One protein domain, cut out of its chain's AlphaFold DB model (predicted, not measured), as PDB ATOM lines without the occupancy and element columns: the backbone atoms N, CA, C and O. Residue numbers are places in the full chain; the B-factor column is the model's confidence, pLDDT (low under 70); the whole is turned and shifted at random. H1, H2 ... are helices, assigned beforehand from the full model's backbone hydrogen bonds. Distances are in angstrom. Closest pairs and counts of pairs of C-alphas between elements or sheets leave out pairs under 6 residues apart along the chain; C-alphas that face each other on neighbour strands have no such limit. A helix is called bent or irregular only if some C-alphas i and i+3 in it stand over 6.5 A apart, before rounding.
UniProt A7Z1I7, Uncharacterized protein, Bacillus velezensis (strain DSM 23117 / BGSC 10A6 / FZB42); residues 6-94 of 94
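AT A GLANCE: This is residues 6 to 94 of the 94 residues of an uncharacterized protein of Bacillus velezensis (strain DSM 23117 / BGSC 10A6 / FZB42) (UniProt A7Z1I7). A long bent helix, H2, folds back on itself into a V with arms H2a and H2b, and the helical hairpin of H3 and H4 packs on one side of it, H3 on H2b and H4 on H2a. The short H1 packs on residues 44 to 51 of H2b and on residues 91 to 92 of H4. The printed part has 89 residues with four named helices, H1 to H4 in chain order, and no named strand: the class is all helix. It is compact, with a radius of gyration of the C-alphas of 11.7 A and spans of 34 by 25 by 20 A.

HOW THE PARTS SIT: Start at H1, residues 6 to 14, and go on to H2, residues 16 to 53. By its hydrogen bonds H2 was assigned as one helix, but it is bent: C-alphas 26 and 29 are 9.3 A apart, between arms H2a, residues 16 to 26, and H2b, residues 29 to 53. H2b is irregular, with C-alphas 37 and 40 7.6 A apart, and has a kink of 68 degrees near residue 38. The arms touch at a steep tilt of 51 degrees, opposite ways, closest at C-alphas Glu 24 and Arg 32, 5.1 A. H3, residues 59 to 72, touches H2b, closest at C-alphas His 42 and Ser 69, 5.5 A. H4, residues 77 to 92, forms a hairpin with H3, opposite ways at 37 degrees, only just steep. H4 touches H2a, closest at C-alphas Leu 22 and Ala 90, 5.5 A. H1 and H3 are apart. Each O i to N i+4 pair is within hydrogen-bond range in H1, H2a, H3 and H4, and 16 of 21 in H2b.

IN THESE COORDINATES: Find C-alpha 6 at (175.888, 172.802, 106.320); H1 runs 12.5 A from there. H2a spans 15.5 A, H2b 32.8 A and H3 20.2 A. H4 runs 22.6 A to C-alpha 92 at (168.868, 177.616, 113.747).

THE WHOLE: The two C-alphas farthest apart, Lys 30 and Val 55, are 34.8 A apart. The printed part has no cut, the three links are tight, and no printed residue is under 70 in pLDDT.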
ATOM      1  N   LYS A   6     174.562 173.432 106.226       93.81
ATOM      2  CA  LYS A   6     175.888 172.802 106.320       93.81
ATOM      3  C   LYS A   6     176.898 173.644 107.102       93.81
ATOM      4  O   LYS A   6     177.712 173.077 107.826       93.81
ATOM      5  N   ASP A   7     176.851 174.967 106.983       94.38
ATOM      6  CA  ASP A   7     177.784 175.842 107.698       94.38
ATOM      7  C   ASP A   7     177.477 175.859 109.187       94.38
ATOM      8  O   ASP A   7     178.383 175.687 110.000       94.38
ATOM      9  N   VAL A   8     176.193 175.915 109.544       95.94
ATOM     10  CA  VAL A   8     175.769 175.765 110.937       95.94
ATOM     11  C   VAL A   8     176.212 174.421 111.509       95.94
ATOM     12  O   VAL A   8     176.758 174.380 112.607       95.94
ATOM     13  N   ILE A   9     176.035 173.317 110.771       96.25
ATOM     14  CA  ILE A   9     176.487 171.998 111.236       96.25
ATOM     15  C   ILE A   9     178.000 172.009 111.512       96.25
ATOM     16  O   ILE A   9     178.437 171.513 112.550       96.25
ATOM     17  N   ARG A  10     178.814 172.606 110.629       96.56
ATOM     18  CA  ARG A  10     180.266 172.733 110.846       96.56
ATOM     19  C   ARG A  10     180.594 173.569 112.082       96.56
ATOM     20  O   ARG A  10     181.494 173.203 112.832       96.56
ATOM     21  N   GLU A  11     179.895 174.678 112.292       96.62
ATOM     22  CA  GLU A  11     180.089 175.536 113.464       96.62
ATOM     23  C   GLU A  11     179.702 174.818 114.769       96.62
ATOM     24  O   GLU A  11     180.448 174.880 115.746       96.62
ATOM     25  N   VAL A  12     178.598 174.067 114.767       96.69
ATOM     26  CA  VAL A  12     178.151 173.236 115.896       96.69
ATOM     27  C   VAL A  12     179.192 172.180 116.248       96.69
ATOM     28  O   VAL A  12     179.551 172.040 117.415       96.69
ATOM     29  N   LEU A  13     179.727 171.475 115.247       96.44
ATOM     30  CA  LEU A  13     180.774 170.469 115.451       96.44
ATOM     31  C   LEU A  13     182.076 171.075 116.001       96.44
ATOM     32  O   LEU A  13     182.798 170.403 116.731       96.44
ATOM     33  N   LYS A  14     182.369 172.345 115.690       97.00
ATOM     34  CA  LYS A  14     183.519 173.079 116.245       97.00
ATOM     35  C   LYS A  14     183.268 173.608 117.659       97.00
ATOM     36  O   LYS A  14     184.218 173.741 118.424       97.00
ATOM     37  N   ASN A  15     182.024 173.939 118.009       96.50
ATOM     38  CA  ASN A  15     181.677 174.539 119.298       96.50
ATOM     39  C   ASN A  15     180.377 173.959 119.881       96.50
ATOM     40  O   ASN A  15     179.359 174.644 120.022       96.50
ATOM     41  N   LYS A  16     180.428 172.685 120.279       95.50
ATOM     42  CA  LYS A  16     179.286 171.998 120.902       95.50
ATOM     43  C   LYS A  16     178.817 172.652 122.206       95.50
ATOM     44  O   LYS A  16     177.623 172.676 122.483       95.50
ATOM     45  N   THR A  17     179.715 173.286 122.960       96.44
ATOM     46  CA  THR A  17     179.362 174.013 124.189       96.44
ATOM     47  C   THR A  17     178.384 175.155 123.919       96.44
ATOM     48  O   THR A  17     177.435 175.346 124.679       96.44
ATOM     49  N   LYS A  18     178.548 175.893 122.811       97.06
ATOM     50  CA  LYS A  18     177.583 176.931 122.420       97.06
ATOM     51  C   LYS A  18     176.203 176.336 122.133       97.06
ATOM     52  O   LYS A  18     175.210 176.930 122.544       97.06
ATOM     53  N   LEU A  19     176.133 175.161 121.499       97.62
ATOM     54  CA  LEU A  19     174.866 174.462 121.258       97.62
ATOM     55  C   LEU A  19     174.197 174.101 122.589       97.62
ATOM     56  O   LEU A  19     173.024 174.406 122.786       97.62
ATOM     57  N   PHE A  20     174.948 173.502 123.513       97.81
ATOM     58  CA  PHE A  20     174.445 173.122 124.833       97.81
ATOM     59  C   PHE A  20     173.914 174.325 125.616       97.81
ATOM     60  O   PHE A  20     172.831 174.251 126.191       97.81
ATOM     61  N   ASN A  21     174.612 175.463 125.559       97.62
ATOM     62  CA  ASN A  21     174.164 176.705 126.187       97.62
ATOM     63  C   ASN A  21     172.887 177.266 125.542       97.62
ATOM     64  O   ASN A  21     172.043 177.831 126.234       97.62
ATOM     65  N   LEU A  22     172.728 177.135 124.222       97.56
ATOM     66  CA  LEU A  22     171.495 177.534 123.537       97.56
ATOM     67  C   LEU A  22     170.323 176.635 123.942       97.56
ATOM     68  O   LEU A  22     169.243 177.140 124.228       97.56
ATOM     69  N   VAL A  23     170.540 175.323 124.052       97.12
ATOM     70  CA  VAL A  23     169.509 174.388 124.524       97.12
ATOM     71  C   VAL A  23     169.155 174.629 125.992       97.12
ATOM     72  O   VAL A  23     167.975 174.619 126.335       97.12
ATOM     73  N   GLU A  24     170.134 174.947 126.844       97.56
ATOM     74  CA  GLU A  24     169.887 175.349 128.234       97.56
ATOM     75  C   GLU A  24     168.995 176.596 128.316       97.56
ATOM     76  O   GLU A  24     168.068 176.629 129.122       97.56
ATOM     77  N   LYS A  25     169.207 177.591 127.446       96.81
ATOM     78  CA  LYS A  25     168.347 178.786 127.379       96.81
ATOM     79  C   LYS A  25     166.920 178.479 126.924       96.81
ATOM     80  O   LYS A  25     165.999 179.164 127.353       96.81
ATOM     81  N   LEU A  26     166.737 177.490 126.048       94.88
ATOM     82  CA  LEU A  26     165.427 177.136 125.495       94.88
ATOM     83  C   LEU A  26     164.608 176.241 126.431       94.88
ATOM     84  O   LEU A  26     163.396 176.400 126.520       94.88
ATOM     85  N   ALA A  27     165.257 175.283 127.091       94.38
ATOM     86  CA  ALA A  27     164.569 174.190 127.779       94.38
ATOM     87  C   ALA A  27     165.153 173.843 129.160       94.38
ATOM     88  O   ALA A  27     164.727 172.881 129.802       94.38
ATOM     89  N   GLY A  28     166.113 174.631 129.641       96.50
ATOM     90  CA  GLY A  28     166.708 174.489 130.961       96.50
ATOM     91  C   GLY A  28     167.820 173.443 131.050       96.50
ATOM     92  O   GLY A  28     168.084 172.645 130.146       96.50
ATOM     93  N   LYS A  29     168.484 173.440 132.210       96.88
ATOM     94  CA  LYS A  29     169.688 172.643 132.483       96.88
ATOM     95  C   LYS A  29     169.473 171.130 132.381       96.88
ATOM     96  O   LYS A  29     170.377 170.416 131.964       96.88
ATOM     97  N   LYS A  30     168.279 170.632 132.730       96.12
ATOM     98  CA  LYS A  30     167.955 169.199 132.622       96.12
ATOM     99  C   LYS A  30     168.099 168.713 131.178       96.12
ATOM    100  O   LYS A  30     168.819 167.753 130.932       96.12
ATOM    101  N   ILE A  31     167.471 169.417 130.236       96.44
ATOM    102  CA  ILE A  31     167.505 169.049 128.818       96.44
ATOM    103  C   ILE A  31     168.896 169.249 128.228       96.44
ATOM    104  O   ILE A  31     169.342 168.431 127.430       96.44
ATOM    105  N   ARG A  32     169.623 170.285 128.665       97.31
ATOM    106  CA  ARG A  32     171.038 170.417 128.316       97.31
ATOM    107  C   ARG A  32     171.829 169.163 128.701       97.31
ATOM    108  O   ARG A  32     172.567 168.655 127.868       97.31
ATOM    109  N   ASN A  33     171.703 168.690 129.940       96.69
ATOM    110  CA  ASN A  33     172.468 167.536 130.412       96.69
ATOM    111  C   ASN A  33     172.091 166.253 129.654       96.69
ATOM    112  O   ASN A  33     172.969 165.462 129.327       96.69
ATOM    113  N   GLU A  34     170.800 166.066 129.354       95.50
ATOM    114  CA  GLU A  34     170.321 164.956 128.516       95.50
ATOM    115  C   GLU A  34     170.892 165.031 127.094       95.50
ATOM    116  O   GLU A  34     171.298 164.018 126.537       95.50
ATOM    117  N   LEU A  35     170.961 166.228 126.508       96.25
ATOM    118  CA  LEU A  35     171.574 166.428 125.200       96.25
ATOM    119  C   LEU A  35     173.076 166.126 125.232       96.25
ATOM    120  O   LEU A  35     173.589 165.450 124.344       96.25
ATOM    121  N   GLU A  36     173.775 166.640 126.240       96.69
ATOM    122  CA  GLU A  36     175.218 166.481 126.414       96.69
ATOM    123  C   GLU A  36     175.603 165.001 126.576       96.69
ATOM    124  O   GLU A  36     176.585 164.568 125.972       96.69
ATOM    125  N   SER A  37     174.795 164.205 127.293       96.00
ATOM    126  CA  SER A  37     175.057 162.774 127.500       96.00
ATOM    127  C   SER A  37     174.933 161.936 126.226       96.00
ATOM    128  O   SER A  37     175.673 160.971 126.066       96.00
ATOM    129  N   VAL A  38     174.048 162.310 125.296       95.69
ATOM    130  CA  VAL A  38     173.833 161.568 124.038       95.69
ATOM    131  C   VAL A  38     174.566 162.175 122.839       95.69
ATOM    132  O   VAL A  38     174.575 161.582 121.758       95.69
ATOM    133  N   PHE A  39     175.178 163.356 122.984       96.69
ATOM    134  CA  PHE A  39     175.675 164.128 121.843       96.69
ATOM    135  C   PHE A  39     176.748 163.384 121.043       96.69
ATOM    136  O   PHE A  39     176.607 163.226 119.830       96.69
ATOM    137  N   ASN A  40     177.811 162.924 121.708       96.31
ATOM    138  CA  ASN A  40     178.968 162.340 121.020       96.31
ATOM    139  C   ASN A  40     178.616 161.014 120.319       96.31
ATOM    140  O   ASN A  40     179.187 160.703 119.278       96.31
ATOM    141  N   GLU A  41     177.673 160.246 120.872       95.62
ATOM    142  CA  GLU A  41     177.306 158.917 120.366       95.62
ATOM    143  C   GLU A  41     176.176 158.968 119.330       95.62
ATOM    144  O   GLU A  41     176.202 158.226 118.348       95.62
ATOM    145  N   HIS A  42     175.202 159.869 119.500       96.56
ATOM    146  CA  HIS A  42     173.970 159.851 118.706       96.56
ATOM    147  C   HIS A  42     173.743 161.097 117.848       96.56
ATOM    148  O   HIS A  42     172.972 161.028 116.892       96.56
ATOM    149  N   ILE A  43     174.403 162.222 118.119       96.31
ATOM    150  CA  ILE A  43     174.189 163.472 117.370       96.31
ATOM    151  C   ILE A  43     175.392 163.788 116.491       96.31
ATOM    152  O   ILE A  43     175.249 163.952 115.281       96.31
ATOM    153  N   GLU A  44     176.588 163.823 117.070       97.38
ATOM    154  CA  GLU A  44     177.821 164.158 116.364       97.38
ATOM    155  C   GLU A  44     178.067 163.273 115.123       97.38
ATOM    156  O   GLU A  44     178.343 163.831 114.053       97.38
ATOM    157  N   PRO A  45     177.908 161.932 115.179       97.38
ATOM    158  CA  PRO A  45     178.122 161.081 114.011       97.38
ATOM    159  C   PRO A  45     177.105 161.350 112.900       97.38
ATOM    160  O   PRO A  45     177.459 161.343 111.722       97.38
ATOM    161  N   VAL A  46     175.854 161.645 113.265       96.50
ATOM    162  CA  VAL A  46     174.789 161.983 112.313       96.50
ATOM    163  C   VAL A  46     175.110 163.289 111.607       96.50
ATOM    164  O   VAL A  46     175.072 163.348 110.384       96.50
ATOM    165  N   LEU A  47     175.488 164.320 112.360       96.69
ATOM    166  CA  LEU A  47     175.859 165.616 111.802       96.69
ATOM    167  C   LEU A  47     177.048 165.501 110.835       96.69
ATOM    168  O   LEU A  47     177.002 166.057 109.736       96.69
ATOM    169  N   LYS A  48     178.081 164.727 111.192       96.88
ATOM    170  CA  LYS A  48     179.219 164.442 110.301       96.88
ATOM    171  C   LYS A  48     178.792 163.683 109.044       96.88
ATOM    172  O   LYS A  48     179.183 164.062 107.943       96.88
ATOM    173  N   LYS A  49     177.954 162.655 109.193       95.12
ATOM    174  CA  LYS A  49     177.396 161.885 108.073       95.12
ATOM    175  C   LYS A  49     176.621 162.790 107.112       95.12
ATOM    176  O   LYS A  49     176.834 162.740 105.905       95.12
ATOM    177  N   MET A  50     175.790 163.678 107.652       93.31
ATOM    178  CA  MET A  50     174.998 164.622 106.867       93.31
ATOM    179  C   MET A  50     175.863 165.590 106.052       93.31
ATOM    180  O   MET A  50     175.521 165.895 104.912       93.31
ATOM    181  N   LEU A  51     176.999 166.046 106.594       93.94
ATOM    182  CA  LEU A  51     177.937 166.892 105.847       93.94
ATOM    183  C   LEU A  51     178.536 166.189 104.623       93.94
ATOM    184  O   LEU A  51     178.781 166.859 103.620       93.94
ATOM    185  N   ASN A  52     178.767 164.878 104.718       90.31
ATOM    186  CA  ASN A  52     179.452 164.097 103.691       90.31
ATOM    187  C   ASN A  52     178.498 163.524 102.636       90.31
ATOM    188  O   ASN A  52     178.833 163.514 101.457       90.31
ATOM    189  N   GLU A  53     177.320 163.047 103.043       88.75
ATOM    190  CA  GLU A  53     176.449 162.250 102.166       88.75
ATOM    191  C   GLU A  53     175.359 163.061 101.456       88.75
ATOM    192  O   GLU A  53     174.854 162.644 100.417       88.75
ATOM    193  N   TYR A  54     174.977 164.222 101.988       85.31
ATOM    194  CA  TYR A  54     173.852 164.985 101.452       85.31
ATOM    195  C   TYR A  54     174.348 166.109 100.554       85.31
ATOM    196  O   TYR A  54     175.143 166.942 100.981       85.31
ATOM    197  N   VAL A  55     173.832 166.200  99.326       78.12
ATOM    198  CA  VAL A  55     174.138 167.312  98.406       78.12
ATOM    199  C   VAL A  55     173.477 168.605  98.898       78.12
ATOM    200  O   VAL A  55     174.167 169.610  99.098       78.12
ATOM    201  N   ALA A  56     172.181 168.545  99.211       83.12
ATOM    202  CA  ALA A  56     171.399 169.616  99.823       83.12
ATOM    203  C   ALA A  56     170.804 169.148 101.161       83.12
ATOM    204  O   ALA A  56     170.447 167.982 101.307       83.12
ATOM    205  N   LEU A  57     170.718 170.057 102.137       89.56
ATOM    206  CA  LEU A  57     170.185 169.782 103.473       89.56
ATOM    207  C   LEU A  57     169.132 170.813 103.848       89.56
ATOM    208  O   LEU A  57     169.418 172.012 103.845       89.56
ATOM    209  N   SER A  58     167.949 170.340 104.229       93.81
ATOM    210  CA  SER A  58     166.943 171.160 104.896       93.81
ATOM    211  C   SER A  58     167.014 170.986 106.416       93.81
ATOM    212  O   SER A  58     167.546 170.005 106.934       93.81
ATOM    213  N   TRP A  59     166.427 171.926 107.159       95.25
ATOM    214  CA  TRP A  59     166.271 171.775 108.609       95.25
ATOM    215  C   TRP A  59     165.380 170.589 108.989       95.25
ATOM    216  O   TRP A  59     165.614 169.968 110.021       95.25
ATOM    217  N   THR A  60     164.401 170.250 108.147       95.38
ATOM    218  CA  THR A  60     163.545 169.072 108.334       95.38
ATOM    219  C   THR A  60     164.359 167.782 108.250       95.38
ATOM    220  O   THR A  60     164.138 166.867 109.042       95.38
ATOM    221  N   ASP A  61     165.343 167.717 107.346       95.19
ATOM    222  CA  ASP A  61     166.248 166.566 107.250       95.19
ATOM    223  C   ASP A  61     167.119 166.434 108.501       95.19
ATOM    224  O   ASP A  61     167.324 165.319 108.982       95.19
ATOM    225  N   VAL A  62     167.606 167.556 109.045       96.50
ATOM    226  CA  VAL A  62     168.385 167.576 110.297       96.50
ATOM    227  C   VAL A  62     167.549 167.025 111.440       96.50
ATOM    228  O   VAL A  62     167.932 166.025 112.042       96.50
ATOM    229  N   GLU A  63     166.378 167.604 111.685       97.88
ATOM    230  CA  GLU A  63     165.508 167.190 112.787       97.88
ATOM    231  C   GLU A  63     165.127 165.709 112.685       97.88
ATOM    232  O   GLU A  63     165.245 164.961 113.658       97.88
ATOM    233  N   LYS A  64     164.757 165.247 111.482       97.25
ATOM    234  CA  LYS A  64     164.399 163.847 111.234       97.25
ATOM    235  C   LYS A  64     165.563 162.894 111.508       97.25
ATOM    236  O   LYS A  64     165.358 161.864 112.148       97.25
ATOM    237  N   ASN A  65     166.769 163.201 111.028       97.38
ATOM    238  CA  ASN A  65     167.929 162.330 111.228       97.38
ATOM    239  C   ASN A  65     168.383 162.304 112.693       97.38
ATOM    240  O   ASN A  65     168.710 161.231 113.206       97.38
ATOM    241  N   LEU A  66     168.340 163.448 113.384       97.69
ATOM    242  CA  LEU A  66     168.598 163.512 114.822       97.69
ATOM    243  C   LEU A  66     167.586 162.668 115.601       97.69
ATOM    244  O   LEU A  66     167.988 161.831 116.403       97.69
ATOM    245  N   TYR A  67     166.290 162.809 115.311       98.06
ATOM    246  CA  TYR A  67     165.239 162.002 115.937       98.06
ATOM    247  C   TYR A  67     165.465 160.499 115.736       98.06
ATOM    248  O   TYR A  67     165.412 159.736 116.700       98.06
ATOM    249  N   LEU A  68     165.751 160.060 114.505       97.44
ATOM    250  CA  LEU A  68     165.983 158.641 114.217       97.44
ATOM    251  C   LEU A  68     167.194 158.082 114.968       97.44
ATOM    252  O   LEU A  68     167.170 156.927 115.387       97.44
ATOM    253  N   SER A  69     168.244 158.882 115.141       97.19
ATOM    254  CA  SER A  69     169.433 158.471 115.888       97.19
ATOM    255  C   SER A  69     169.201 158.452 117.397       97.19
ATOM    256  O   SER A  69     169.558 157.484 118.061       97.19
ATOM    257  N   LEU A  70     168.517 159.463 117.933       97.00
ATOM    258  CA  LEU A  70     168.134 159.530 119.346       97.00
ATOM    259  C   LEU A  70     167.157 158.411 119.724       97.00
ATOM    260  O   LEU A  70     167.246 157.838 120.799       97.00
ATOM    261  N   LYS A  71     166.264 158.010 118.819       95.88
ATOM    262  CA  LYS A  71     165.405 156.841 119.043       95.88
ATOM    263  C   LYS A  71     166.210 155.540 119.167       95.88
ATOM    264  O   LYS A  71     165.817 154.646 119.910       95.88
ATOM    265  N   LYS A  72     167.352 155.431 118.476       92.31
ATOM    266  CA  LYS A  72     168.258 154.273 118.591       92.31
ATOM    267  C   LYS A  72     169.046 154.253 119.901       92.31
ATOM    268  O   LYS A  72     169.559 153.197 120.248       92.31
ATOM    269  N   SER A  73     169.119 155.365 120.635       88.31
ATOM    270  CA  SER A  73     169.783 155.427 121.944       88.31
ATOM    271  C   SER A  73     168.935 154.865 123.093       88.31
ATOM    272  O   SER A  73     169.334 154.957 124.249       88.31
ATOM    273  N   GLY A  74     167.737 154.341 122.804       90.25
ATOM    274  CA  GLY A  74     166.804 153.835 123.815       90.25
ATOM    275  C   GLY A  74     165.937 154.911 124.478       90.25
ATOM    276  O   GLY A  74     165.170 154.595 125.385       90.25
ATOM    277  N   LEU A  75     166.012 156.170 124.026       93.50
ATOM    278  CA  LEU A  75     165.090 157.218 124.467       93.50
ATOM    279  C   LEU A  75     163.653 156.902 124.037       93.50
ATOM    280  O   LEU A  75     163.411 156.377 122.946       93.50
ATOM    281  N   SER A  76     162.683 157.290 124.870       96.19
ATOM    282  CA  SER A  76     161.275 157.220 124.476       96.19
ATOM    283  C   SER A  76     161.006 158.093 123.247       96.19
ATOM    284  O   SER A  76     161.695 159.083 122.993       96.19
ATOM    285  N   ASP A  77     159.955 157.759 122.497       96.31
ATOM    286  CA  ASP A  77     159.572 158.494 121.285       96.31
ATOM    287  C   ASP A  77     159.383 160.000 121.550       96.31
ATOM    288  O   ASP A  77     159.862 160.836 120.785       96.31
ATOM    289  N   SER A  78     158.761 160.337 122.686       95.94
ATOM    290  CA  SER A  78     158.560 161.719 123.135       95.94
ATOM    291  C   SER A  78     159.884 162.426 123.446       95.94
ATOM    292  O   SER A  78     160.118 163.537 122.967       95.94
ATOM    293  N   GLN A  79     160.792 161.771 124.180       95.38
ATOM    294  CA  GLN A  79     162.104 162.342 124.503       95.38
ATOM    295  C   GLN A  79     162.952 162.562 123.249       95.38
ATOM    296  O   GLN A  79     163.517 163.641 123.079       95.38
ATOM    297  N   ALA A  80     163.004 161.577 122.350       97.56
ATOM    298  CA  ALA A  80     163.760 161.674 121.106       97.56
ATOM    299  C   ALA A  80     163.234 162.809 120.212       97.56
ATOM    300  O   ALA A  80     164.029 163.580 119.675       97.56
ATOM    301  N   LYS A  81     161.905 162.947 120.081       97.50
ATOM    302  CA  LYS A  81     161.282 164.059 119.343       97.50
ATOM    303  C   LYS A  81     161.623 165.407 119.964       97.50
ATOM    304  O   LYS A  81     162.065 166.302 119.251       97.50
ATOM    305  N   ASN A  82     161.461 165.540 121.280       97.50
ATOM    306  CA  ASN A  82     161.720 166.794 121.978       97.50
ATOM    307  C   ASN A  82     163.193 167.219 121.859       97.50
ATOM    308  O   ASN A  82     163.483 168.355 121.490       97.50
ATOM    309  N   LEU A  83     164.133 166.296 122.094       97.00
ATOM    310  CA  LEU A  83     165.565 166.580 121.973       97.00
ATOM    311  C   LEU A  83     165.969 166.918 120.535       97.00
ATOM    312  O   LEU A  83     166.706 167.882 120.333       97.00
ATOM    313  N   ALA A  84     165.474 166.186 119.533       98.00
ATOM    314  CA  ALA A  84     165.751 166.491 118.129       98.00
ATOM    315  C   ALA A  84     165.236 167.881 117.733       98.00
ATOM    316  O   ALA A  84     165.956 168.655 117.095       98.00
ATOM    317  N   HIS A  85     164.017 168.212 118.161       97.94
ATOM    318  CA  HIS A  85     163.389 169.498 117.896       97.94
ATOM    319  C   HIS A  85     164.167 170.654 118.535       97.94
ATOM    320  O   HIS A  85     164.591 171.579 117.841       97.94
ATOM    321  N   LEU A  86     164.436 170.574 119.841       97.81
ATOM    322  CA  LEU A  86     165.165 171.606 120.584       97.81
ATOM    323  C   LEU A  86     166.599 171.778 120.085       97.81
ATOM    324  O   LEU A  86     167.076 172.905 119.963       97.81
ATOM    325  N   THR A  87     167.267 170.679 119.732       97.25
ATOM    326  CA  THR A  87     168.598 170.729 119.118       97.25
ATOM    327  C   THR A  87     168.539 171.465 117.784       97.25
ATOM    328  O   THR A  87     169.327 172.377 117.551       97.25
ATOM    329  N   THR A  88     167.566 171.143 116.929       97.75
ATOM    330  CA  THR A  88     167.404 171.800 115.623       97.75
ATOM    331  C   THR A  88     167.064 173.285 115.772       97.75
ATOM    332  O   THR A  88     167.602 174.116 115.039       97.75
ATOM    333  N   LEU A  89     166.213 173.651 116.736       97.19
ATOM    334  CA  LEU A  89     165.924 175.050 117.062       97.19
ATOM    335  C   LEU A  89     167.173 175.799 117.538       97.19
ATOM    336  O   LEU A  89     167.443 176.897 117.056       97.19
ATOM    337  N   ALA A  90     167.965 175.198 118.426       97.06
ATOM    338  CA  ALA A  90     169.217 175.784 118.887       97.06
ATOM    339  C   ALA A  90     170.228 175.954 117.740       97.06
ATOM    340  O   ALA A  90     170.883 176.989 117.653       97.06
ATOM    341  N   MET A  91     170.311 174.994 116.814       96.62
ATOM    342  CA  MET A  91     171.146 175.111 115.614       96.62
ATOM    343  C   MET A  91     170.691 176.266 114.711       96.62
ATOM    344  O   MET A  91     171.517 177.035 114.234       96.62
ATOM    345  N   LYS A  92     169.382 176.466 114.517       95.31
ATOM    346  CA  LYS A  92     168.868 177.616 113.747       95.31
ATOM    347  C   LYS A  92     169.276 178.975 114.343       95.31
ATOM    348  O   LYS A  92     169.301 179.959 113.609       95.31
ATOM    349  N   ALA A  93     169.603 179.023 115.636       93.62
ATOM    350  CA  ALA A  93     170.037 180.216 116.366       93.62
ATOM    351  C   ALA A  93     171.571 180.323 116.557       93.62
ATOM    352  O   ALA A  93     172.028 181.139 117.361       93.62
ATOM    353  N   PHE A  94     172.362 179.496 115.862       90.06
ATOM    354  CA  PHE A  94     173.813 179.352 116.051       90.06
ATOM    355  C   PHE A  94     174.655 180.398 115.293       90.06
ATOM    356  O   PHE A  94     175.536 181.005 115.947       90.06
TER     357      PHE A  94